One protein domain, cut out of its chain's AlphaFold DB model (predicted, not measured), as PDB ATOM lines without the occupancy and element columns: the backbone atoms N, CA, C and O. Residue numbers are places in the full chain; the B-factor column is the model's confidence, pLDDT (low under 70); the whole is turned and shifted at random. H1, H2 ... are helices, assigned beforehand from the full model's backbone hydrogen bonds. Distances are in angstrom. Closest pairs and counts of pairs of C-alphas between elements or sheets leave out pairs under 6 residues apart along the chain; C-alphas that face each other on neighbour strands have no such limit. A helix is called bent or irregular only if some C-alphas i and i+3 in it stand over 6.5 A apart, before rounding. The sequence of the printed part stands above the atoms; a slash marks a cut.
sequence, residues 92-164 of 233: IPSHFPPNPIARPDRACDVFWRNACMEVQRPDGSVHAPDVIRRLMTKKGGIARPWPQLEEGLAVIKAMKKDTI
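AT A GLANCE: This is residues 92 to 164 of the 233 residues of an uncharacterized protein of Fusarium flagelliforme (UniProt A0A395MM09). A small body at one end, made of two helices at a near right angle and the loops round them, has a third helix sticking out from it as a free arm. H1 and H2 make a corner in the body, and residues 145 to 164, of which 147 to 159 belong to H3, stand free and make much of the length. The printed part has 73 residues with three named helices, in the order H1, H2, H3, and no named strand; the class is all helix, although under half of the residues, 36 of 73, are in named elements. The whole is extended, with a radius of gyration of the C-alphas of 18.2 A, and the C-alphas span 60 by 28 by 18 A.

HOW THE PARTS SIT: The printed part begins with residues 92 to 105, a stretch of 14 residues with no named element, whose C-alphas lie 12 to 22 A from the mean of all C-alphas. H1, residues 106 to 118, follows, and a short link of 9 residues joins it to H2, residues 128 to 137. H1 touches H2 with residues 112 to 116 alone. The closest C-alphas of the two helices are those of Cys 116 and Val 131, 5.7 A apart. Their lines stand about perpendicular, at 82 degrees, and their centres are 11.5 A apart. A second short link of 9 residues joins H2 to H3, residues 147 to 159. H3 touches no helix; it is apart from H1 and from H2. In H1, H2 and H3, every O i to N i+4 pair is within hydrogen-bond range.

IN THESE COORDINATES: H1 begins with C-alpha 106 at (-56.949, 56.394, 78.217) and measures 18.5 A from first to last C-alpha, Arg 106 to Glu 118. H2 runs from Ala 128, with its C-alpha at (-52.792, 39.641, 85.649), to Thr 137, and its first and last C-alphas are 14.2 A apart. H3 runs from Pro 147 to Met 159 over 18.1 A and ends with C-alpha 159 at (-81.974, 42.300, 112.810). The three helices are not bent.

THE WHOLE: The two C-alphas farthest apart are those of Asp 123 and Ile 164, at 60.4 A, and the outline is a rod. Without the stretch that stands free, the body has 53 residues and spans 32 by 23 by 14 A, with a radius of gyration of 10.8 A. The printed part has no cut, and neither link between helices is long. The mean pLDDT of the printed part is 78.6; the model's confidence is low, under 70, at residues 138 to 149 and 159 to 163.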
ATOM      1  N   ILE A  92     -50.044  49.923  76.409       79.94
ATOM      2  CA  ILE A  92     -49.646  48.891  77.365       79.94
ATOM      3  C   ILE A  92     -48.581  48.023  76.668       79.94
ATOM      4  O   ILE A  92     -48.843  47.532  75.566       79.94
ATOM      5  N   PRO A  93     -47.376  47.850  77.250       85.38
ATOM      6  CA  PRO A  93     -46.327  47.040  76.642       85.38
ATOM      7  C   PRO A  93     -46.803  45.617  76.336       85.38
ATOM      8  O   PRO A  93     -47.515  45.018  77.134       85.38
ATOM      9  N   SER A  94     -46.355  45.033  75.223       83.75
ATOM     10  CA  SER A  94     -46.793  43.701  74.767       83.75
ATOM     11  C   SER A  94     -46.462  42.540  75.721       83.75
ATOM     12  O   SER A  94     -47.022  41.458  75.575       83.75
ATOM     13  N   HIS A  95     -45.565  42.754  76.689       84.12
ATOM     14  CA  HIS A  95     -45.230  41.795  77.747       84.12
ATOM     15  C   HIS A  95     -46.090  41.953  79.016       84.12
ATOM     16  O   HIS A  95     -45.974  41.149  79.939       84.12
ATOM     17  N   PHE A  96     -46.942  42.981  79.088       89.75
ATOM     18  CA  PHE A  96     -47.912  43.161  80.166       89.75
ATOM     19  C   PHE A  96     -49.251  42.506  79.806       89.75
ATOM     20  O   PHE A  96     -49.611  42.428  78.629       89.75
ATOM     21  N   PRO A  97     -50.025  42.050  80.806       90.06
ATOM     22  CA  PRO A  97     -51.372  41.560  80.559       90.06
ATOM     23  C   PRO A  97     -52.255  42.683  79.987       90.06
ATOM     24  O   PRO A  97     -52.140  43.830  80.437       90.06
ATOM     25  N   PRO A  98     -53.163  42.375  79.043       88.62
ATOM     26  CA  PRO A  98     -54.111  43.355  78.529       88.62
ATOM     27  C   PRO A  98     -55.037  43.851  79.645       88.62
ATOM     28  O   PRO A  98     -55.310  43.134  80.612       88.62
ATOM     29  N   ASN A  99     -55.536  45.077  79.495       86.12
ATOM     30  CA  ASN A  99     -56.539  45.633  80.394       86.12
ATOM     31  C   ASN A  99     -57.826  44.778  80.313       86.12
ATOM     32  O   ASN A  99     -58.324  44.561  79.207       86.12
ATOM     33  N   PRO A 100     -58.378  44.269  81.432       85.69
ATOM     34  CA  PRO A 100     -59.579  43.426  81.411       85.69
ATOM     35  C   PRO A 100     -60.865  44.190  81.046       85.69
ATOM     36  O   PRO A 100     -61.904  43.569  80.825       85.69
ATOM     37  N   ILE A 101     -60.826  45.524  80.996       82.62
ATOM     38  CA  ILE A 101     -61.953  46.354  80.562       82.62
ATOM     39  C   ILE A 101     -62.048  46.295  79.031       82.62
ATOM     40  O   ILE A 101     -61.122  46.693  78.336       82.62
ATOM     41  N   ALA A 102     -63.188  45.847  78.491       79.31
ATOM     42  CA  ALA A 102     -63.364  45.609  77.048       79.31
ATOM     43  C   ALA A 102     -63.293  46.871  76.156       79.31
ATOM     44  O   ALA A 102     -63.096  46.766  74.947       79.31
ATOM     45  N   ARG A 103     -63.490  48.057  76.742       77.44
ATOM     46  CA  ARG A 103     -63.279  49.377  76.126       77.44
ATOM     47  C   ARG A 103     -62.690  50.308  77.190       77.44
ATOM     48  O   ARG A 103     -63.462  50.952  77.901       77.44
ATOM     49  N   PRO A 104     -61.368  50.299  77.404       80.62
ATOM     50  CA  PRO A 104     -60.749  51.138  78.413       80.62
ATOM     51  C   PRO A 104     -60.600  52.568  77.887       80.62
ATOM     52  O   PRO A 104     -60.157  52.787  76.762       80.62
ATOM     53  N   ASP A 105     -60.931  53.552  78.719       85.19
ATOM     54  CA  ASP A 105     -60.531  54.933  78.464       85.19
ATOM     55  C   ASP A 105     -59.015  55.085  78.673       85.19
ATOM     56  O   ASP A 105     -58.409  54.352  79.461       85.19
ATOM     57  N   ARG A 106     -58.395  56.109  78.067       84.25
ATOM     58  CA  ARG A 106     -56.949  56.394  78.217       84.25
ATOM     59  C   ARG A 106     -56.495  56.437  79.686       84.25
ATOM     60  O   ARG A 106     -55.402  55.984  80.008       84.25
ATOM     61  N   ALA A 107     -57.339  56.947  80.586       83.81
ATOM     62  CA  ALA A 107     -57.069  56.970  82.025       83.81
ATOM     63  C   ALA A 107     -57.027  55.561  82.653       83.81
ATOM     64  O   ALA A 107     -56.178  55.297  83.506       83.81
ATOM     65  N   CYS A 108     -57.894  54.647  82.207       83.69
ATOM     66  CA  CYS A 108     -57.912  53.251  82.641       83.69
ATOM     67  C   CYS A 108     -56.646  52.510  82.191       83.69
ATOM     68  O   CYS A 108     -56.091  51.750  82.981       83.69
ATOM     69  N   ASP A 109     -56.151  52.765  80.977       86.50
ATOM     70  CA  ASP A 109     -54.911  52.152  80.481       86.50
ATOM     71  C   ASP A 109     -53.657  52.686  81.181       86.50
ATOM     72  O   ASP A 109     -52.783  51.898  81.545       86.50
ATOM     73  N   VAL A 110     -53.581  53.993  81.472       87.12
ATOM     74  CA  VAL A 110     -52.510  54.553  82.323       87.12
ATOM     75  C   VAL A 110     -52.539  53.919  83.714       87.12
ATOM     76  O   VAL A 110     -51.501  53.507  84.233       87.12
ATOM     77  N   PHE A 111     -53.723  53.810  84.320       86.75
ATOM     78  CA  PHE A 111     -53.894  53.212  85.642       86.75
ATOM     79  C   PHE A 111     -53.495  51.728  85.664       86.75
ATOM     80  O   PHE A 111     -52.754  51.306  86.554       86.75
ATOM     81  N   TRP A 112     -53.912  50.958  84.654       89.38
ATOM     82  CA  TRP A 112     -53.543  49.553  84.490       89.38
ATOM     83  C   TRP A 112     -52.037  49.376  84.257       89.38
ATOM     84  O   TRP A 112     -51.396  48.604  84.965       89.38
ATOM     85  N   ARG A 113     -51.437  50.154  83.345       90.44
ATOM     86  CA  ARG A 113     -49.987  50.152  83.087       90.44
ATOM     87  C   ARG A 113     -49.187  50.446  84.357       90.44
ATOM     88  O   ARG A 113     -48.229  49.732  84.641       90.44
ATOM     89  N   ASN A 114     -49.584  51.452  85.135       89.94
ATOM     90  CA  ASN A 114     -48.920  51.790  86.396       89.94
ATOM     91  C   ASN A 114     -49.040  50.653  87.425       89.94
ATOM     92  O   ASN A 114     -48.067  50.334  88.105       89.94
ATOM     93  N   ALA A 115     -50.197  49.991  87.503       89.25
ATOM     94  CA  ALA A 115     -50.379  48.827  88.366       89.25
ATOM     95  C   ALA A 115     -49.528  47.619  87.928       89.25
ATOM     96  O   ALA A 115     -49.004  46.919  88.792       89.25
ATOM     97  N   CYS A 116     -49.337  47.411  86.621       91.38
ATOM     98  CA  CYS A 116     -48.410  46.412  86.081       91.38
ATOM     99  C   CYS A 116     -46.952  46.708  86.464       91.38
ATOM    100  O   CYS A 116     -46.272  45.804  86.942       91.38
ATOM    101  N   MET A 117     -46.493  47.962  86.337       91.00
ATOM    102  CA  MET A 117     -45.149  48.375  86.782       91.00
ATOM    103  C   MET A 117     -44.933  48.117  88.285       91.00
ATOM    104  O   MET A 117     -43.864  47.674  88.688       91.00
ATOM    105  N   GLU A 118     -45.945  48.363  89.128       88.94
ATOM    106  CA  GLU A 118     -45.855  48.166  90.586       88.94
ATOM    107  C   GLU A 118     -45.773  46.697  91.034       88.94
ATOM    108  O   GLU A 118     -45.355  46.439  92.162       88.94
ATOM    109  N   VAL A 119     -46.190  45.744  90.194       90.69
ATOM    110  CA  VAL A 119     -46.099  44.296  90.477       90.69
ATOM    111  C   VAL A 119     -45.097  43.576  89.573       90.69
ATOM    112  O   VAL A 119     -45.040  42.345  89.584       90.69
ATOM    113  N   GLN A 120     -44.326  44.327  88.782       92.06
ATOM    114  CA  GLN A 120     -43.329  43.768  87.884       92.06
ATOM    115  C   GLN A 120     -42.248  43.044  88.686       92.06
ATOM    116  O   GLN A 120     -41.658  43.581  89.625       92.06
ATOM    117  N   ARG A 121     -42.016  41.788  88.316       89.25
ATOM    118  CA  ARG A 121     -41.015  40.927  88.943       89.25
ATOM    119  C   ARG A 121     -39.610  41.252  88.400       89.25
ATOM    120  O   ARG A 121     -39.498  41.886  87.350       89.25
ATOM    121  N   PRO A 122     -38.520  40.832  89.074       89.69
ATOM    122  CA  PRO A 122     -37.147  41.136  88.638       89.69
ATOM    123  C   PRO A 122     -36.758  40.567  87.262       89.69
ATOM    124  O   PRO A 122     -35.812  41.046  86.648       89.69
ATOM    125  N   ASP A 123     -37.484  39.558  86.779       90.00
ATOM    126  CA  ASP A 123     -37.391  38.983  85.428       90.00
ATOM    127  C   ASP A 123     -38.159  39.800  84.362       90.00
ATOM    128  O   ASP A 123     -38.194  39.426  83.192       90.00
ATOM    129  N   GLY A 124     -38.802  40.901  84.764       87.19
ATOM    130  CA  GLY A 124     -39.651  41.743  83.926       87.19
ATOM    131  C   GLY A 124     -41.086  41.235  83.752       87.19
ATOM    132  O   GLY A 124     -41.884  41.932  83.120       87.19
ATOM    133  N   SER A 125     -41.445  40.069  84.304       91.19
ATOM    134  CA  SER A 125     -42.764  39.462  84.099       91.19
ATOM    135  C   SER A 125     -43.858  40.098  84.969       91.19
ATOM    136  O   SER A 125     -43.619  40.585  86.077       91.19
ATOM    137  N   VAL A 126     -45.091  40.094  84.449       92.81
ATOM    138  CA  VAL A 126     -46.295  40.588  85.132       92.81
ATOM    139  C   VAL A 126     -47.425  39.577  84.955       92.81
ATOM    140  O   VAL A 126     -47.781  39.212  83.836       92.81
ATOM    141  N   HIS A 127     -48.040  39.148  86.057       91.38
ATOM    142  CA  HIS A 127     -49.214  38.276  86.034       91.38
ATOM    143  C   HIS A 127     -50.491  39.069  86.329       91.38
ATOM    144  O   HIS A 127     -50.580  39.758  87.344       91.38
ATOM    145  N   ALA A 128     -51.520  38.927  85.484       89.12
ATOM    146  CA  ALA A 128     -52.792  39.641  85.649       89.12
ATOM    147  C   ALA A 128     -53.441  39.474  87.045       89.12
ATOM    148  O   ALA A 128     -53.906  40.477  87.586       89.12
ATOM    149  N   PRO A 129     -53.439  38.286  87.693       88.88
ATOM    150  CA  PRO A 129     -53.964  38.142  89.054       88.88
ATOM    151  C   PRO A 129     -53.213  38.968  90.106       88.88
ATOM    152  O   PRO A 129     -53.830  39.417  91.071       88.88
ATOM    153  N   ASP A 130     -51.908  39.198  89.924       88.06
ATOM    154  CA  ASP A 130     -51.101  40.015  90.836       88.06
ATOM    155  C   ASP A 130     -51.453  41.504  90.661       88.06
ATOM    156  O   ASP A 130     -51.659  42.202  91.657       88.06
ATOM    157  N   VAL A 131     -51.664  41.962  89.416       89.06
ATOM    158  CA  VAL A 131     -52.174  43.314  89.098       89.06
ATOM    159  C   VAL A 131     -53.566  43.528  89.701       89.06
ATOM    160  O   VAL A 131     -53.794  44.502  90.414       89.06
ATOM    161  N   ILE A 132     -54.500  42.595  89.483       85.25
ATOM    162  CA  ILE A 132     -55.870  42.678  90.017       85.25
ATOM    163  C   ILE A 132     -55.841  42.717  91.550       85.25
ATOM    164  O   ILE A 132     -56.467  43.584  92.160       85.25
ATOM    165  N   ARG A 133     -55.059  41.840  92.196       83.94
ATOM    166  CA  ARG A 133     -54.890  41.841  93.657       83.94
ATOM    167  C   ARG A 133     -54.297  43.160  94.153       83.94
ATOM    168  O   ARG A 133     -54.760  43.686  95.166       83.94
ATOM    169  N   ARG A 134     -53.310  43.723  93.448       84.06
ATOM    170  CA  ARG A 134     -52.713  45.029  93.763       84.06
ATOM    171  C   ARG A 134     -53.744  46.153  93.702       84.06
ATOM    172  O   ARG A 134     -53.821  46.947  94.639       84.06
ATOM    173  N   LEU A 135     -54.559  46.185  92.650       82.56
ATOM    174  CA  LEU A 135     -55.636  47.161  92.480       82.56
ATOM    175  C   LEU A 135     -56.720  47.034  93.560       82.56
ATOM    176  O   LEU A 135     -57.168  48.048  94.089       82.56
ATOM    177  N   MET A 136     -57.080  45.810  93.949       74.56
ATOM    178  CA  MET A 136     -58.066  45.543  95.006       74.56
ATOM    179  C   MET A 136     -57.560  45.852  96.426       74.56
ATOM    180  O   MET A 136     -58.370  46.063  97.325       74.56
ATOM    181  N   THR A 137     -56.241  45.870  96.652       72.25
ATOM    182  CA  THR A 137     -55.636  46.051  97.991       72.25
ATOM    183  C   THR A 137     -55.051  47.441  98.237       72.25
ATOM    184  O   THR A 137     -54.893  47.846  99.390       72.25
ATOM    185  N   LYS A 138     -54.734  48.214  97.191       67.50
ATOM    186  CA  LYS A 138     -54.310  49.612  97.342       67.50
ATOM    187  C   LYS A 138     -55.500  50.449  97.837       67.50
ATOM    188  O   LYS A 138     -56.595  50.356  97.284       67.50
ATOM    189  N   LYS A 139     -55.287  51.297  98.856       51.91
ATOM    190  CA  LYS A 139     -56.261  52.322  99.294       51.91
ATOM    191  C   LYS A 139     -56.713  53.134  98.070       51.91
ATOM    192  O   LYS A 139     -55.960  53.989  97.615       51.91
ATOM    193  N   GLY A 140     -57.914  52.871  97.554       52.59
ATOM    194  CA  GLY A 140     -58.445  53.555  96.369       52.59
ATOM    195  C   GLY A 140     -58.666  52.695  95.119       52.59
ATOM    196  O   GLY A 140     -58.999  53.263  94.085       52.59
ATOM    197  N   GLY A 141     -58.563  51.360  95.189       46.47
ATOM    198  CA  GLY A 141     -59.281  50.506  94.231       46.47
ATOM    199  C   GLY A 141     -60.763  50.910  94.179       46.47
ATOM    200  O   GLY A 141     -61.352  51.144  95.239       46.47
ATOM    201  N   ILE A 142     -61.307  51.064  92.962       51.12
ATOM    202  CA  ILE A 142     -62.561  51.773  92.622       51.12
ATOM    203  C   ILE A 142     -63.629  51.648  93.727       51.12
ATOM    204  O   ILE A 142     -64.290  50.625  93.869       51.12
ATOM    205  N   ALA A 143     -63.743  52.715  94.523       48.72
ATOM    206  CA  ALA A 143     -64.766  52.989  95.534       48.72
ATOM    207  C   ALA A 143     -65.414  51.782  96.265       48.72
ATOM    208  O   ALA A 143     -66.609  51.540  96.152       48.72
ATOM    209  N   ARG A 144     -64.652  51.160  97.178       54.16
ATOM    210  CA  ARG A 144     -65.161  50.697  98.495       54.16
ATOM    211  C   ARG A 144     -66.434  49.798  98.503       54.16
ATOM    212  O   ARG A 144     -67.478  50.243  98.973       54.16
ATOM    213  N   PRO A 145     -66.326  48.484  98.219       53.62
ATOM    214  CA  PRO A 145     -67.367  47.513  98.599       53.62
ATOM    215  C   PRO A 145     -67.392  47.183 100.112       53.62
ATOM    216  O   PRO A 145     -68.353  46.610 100.612       53.62
ATOM    217  N   TRP A 146     -66.339  47.529 100.866       51.25
ATOM    218  CA  TRP A 146     -66.160  47.086 102.259       51.25
ATOM    219  C   TRP A 146     -66.902  47.872 103.360       51.25
ATOM    220  O   TRP A 146     -67.351  47.222 104.301       51.25
ATOM    221  N   PRO A 147     -67.134  49.200 103.282       54.25
ATOM    222  CA  PRO A 147     -67.982  49.890 104.260       54.25
ATOM    223  C   PRO A 147     -69.417  49.354 104.253       54.25
ATOM    224  O   PRO A 147     -70.023  49.222 105.308       54.25
ATOM    225  N   GLN A 148     -69.925  48.958 103.081       59.00
ATOM    226  CA  GLN A 148     -71.241  48.334 102.939       59.00
ATOM    227  C   GLN A 148     -71.297  46.930 103.573       59.00
ATOM    228  O   GLN A 148     -72.370  46.476 103.960       59.00
ATOM    229  N   LEU A 149     -70.155  46.249 103.734       65.44
ATOM    230  CA  LEU A 149     -70.066  44.995 104.488       65.44
ATOM    231  C   LEU A 149     -70.026  45.241 106.002       65.44
ATOM    232  O   LEU A 149     -70.653  44.489 106.740       65.44
ATOM    233  N   GLU A 150     -69.366  46.298 106.481       71.88
ATOM    234  CA  GLU A 150     -69.423  46.699 107.898       71.88
ATOM    235  C   GLU A 150     -70.829  47.183 108.292       71.88
ATOM    236  O   GLU A 150     -71.378  46.746 109.305       71.88
ATOM    237  N   GLU A 151     -71.451  48.012 107.453       75.50
ATOM    238  CA  GLU A 151     -72.837  48.464 107.590       75.50
ATOM    239  C   GLU A 151     -73.820  47.291 107.469       75.50
ATOM    240  O   GLU A 151     -74.686  47.119 108.324       75.50
ATOM    241  N   GLY A 152     -73.635  46.406 106.485       75.62
ATOM    242  CA  GLY A 152     -74.419  45.180 106.334       75.62
ATOM    243  C   GLY A 152     -74.303  44.247 107.541       75.62
ATOM    244  O   GLY A 152     -75.308  43.711 108.003       75.62
ATOM    245  N   LEU A 153     -73.110  44.098 108.128       79.88
ATOM    246  CA  LEU A 153     -72.911  43.353 109.375       79.88
ATOM    247  C   LEU A 153     -73.578  44.042 110.574       79.88
ATOM    248  O   LEU A 153     -74.126  43.351 111.433       79.88
ATOM    249  N   ALA A 154     -73.578  45.377 110.633       80.06
ATOM    250  CA  ALA A 154     -74.305  46.130 111.651       80.06
ATOM    251  C   ALA A 154     -75.829  45.948 111.513       80.06
ATOM    252  O   ALA A 154     -76.494  45.685 112.515       80.06
ATOM    253  N   VAL A 155     -76.366  45.978 110.288       81.31
ATOM    254  CA  VAL A 155     -77.779  45.695 109.982       81.31
ATOM    255  C   VAL A 155     -78.140  44.252 110.340       81.31
ATOM    256  O   VAL A 155     -79.104  44.034 111.066       81.31
ATOM    257  N   ILE A 156     -77.338  43.257 109.946       77.00
ATOM    258  CA  ILE A 156     -77.550  41.845 110.317       77.00
ATOM    259  C   ILE A 156     -77.512  41.662 111.844       77.00
ATOM    260  O   ILE A 156     -78.300  40.899 112.405       77.00
ATOM    261  N   LYS A 157     -76.620  42.374 112.546       80.06
ATOM    262  CA  LYS A 157     -76.535  42.359 114.014       80.06
ATOM    263  C   LYS A 157     -77.729  43.059 114.677       80.06
ATOM    264  O   LYS A 157     -78.150  42.618 115.743       80.06
ATOM    265  N   ALA A 158     -78.287  44.099 114.054       77.62
ATOM    266  CA  ALA A 158     -79.510  44.764 114.497       77.62
ATOM    267  C   ALA A 158     -80.750  43.881 114.273       77.62
ATOM    268  O   ALA A 158     -81.505  43.667 115.213       77.62
ATOM    269  N   MET A 159     -80.895  43.256 113.100       69.88
ATOM    270  CA  MET A 159     -81.974  42.300 112.810       69.88
ATOM    271  C   MET A 159     -81.937  41.073 113.731       69.88
ATOM    272  O   MET A 159     -82.976  40.585 114.153       69.88
ATOM    273  N   LYS A 160     -80.745  40.591 114.115       65.94
ATOM    274  CA  LYS A 160     -80.607  39.558 115.160       65.94
ATOM    275  C   LYS A 160     -81.020  40.043 116.555       65.94
ATOM    276  O   LYS A 160     -81.264  39.216 117.428       65.94
ATOM    277  N   LYS A 161     -81.082  41.353 116.794       61.59
ATOM    278  CA  LYS A 161     -81.586  41.921 118.050       61.59
ATOM    279  C   LYS A 161     -83.115  41.884 118.101       61.59
ATOM    280  O   LYS A 161     -83.656  41.610 119.167       61.59
ATOM    281  N   ASP A 162     -83.770  41.996 116.947       66.12
ATOM    282  CA  ASP A 162     -85.189  41.675 116.742       66.12
ATOM    283  C   ASP A 162     -85.407  40.149 116.638       66.12
ATOM    284  O   ASP A 162     -86.108  39.645 115.759       66.12
ATOM    285  N   THR A 163     -84.778  39.378 117.539       69.19
ATOM    286  CA  THR A 163     -85.047  37.938 117.651       69.19
ATOM    287  C   THR A 163     -86.509  37.757 118.040       69.19
ATOM    288  O   THR A 163     -86.935  38.177 119.114       69.19
ATOM    289  N   ILE A 164     -87.264  37.114 117.154       73.50
ATOM    290  CA  ILE A 164     -88.672  36.784 117.357       73.50
ATOM    291  C   ILE A 164     -88.806  35.935 118.630       73.50
ATOM    292  O   ILE A 164     -88.256  34.838 118.686       73.50
TER     293      ILE A 164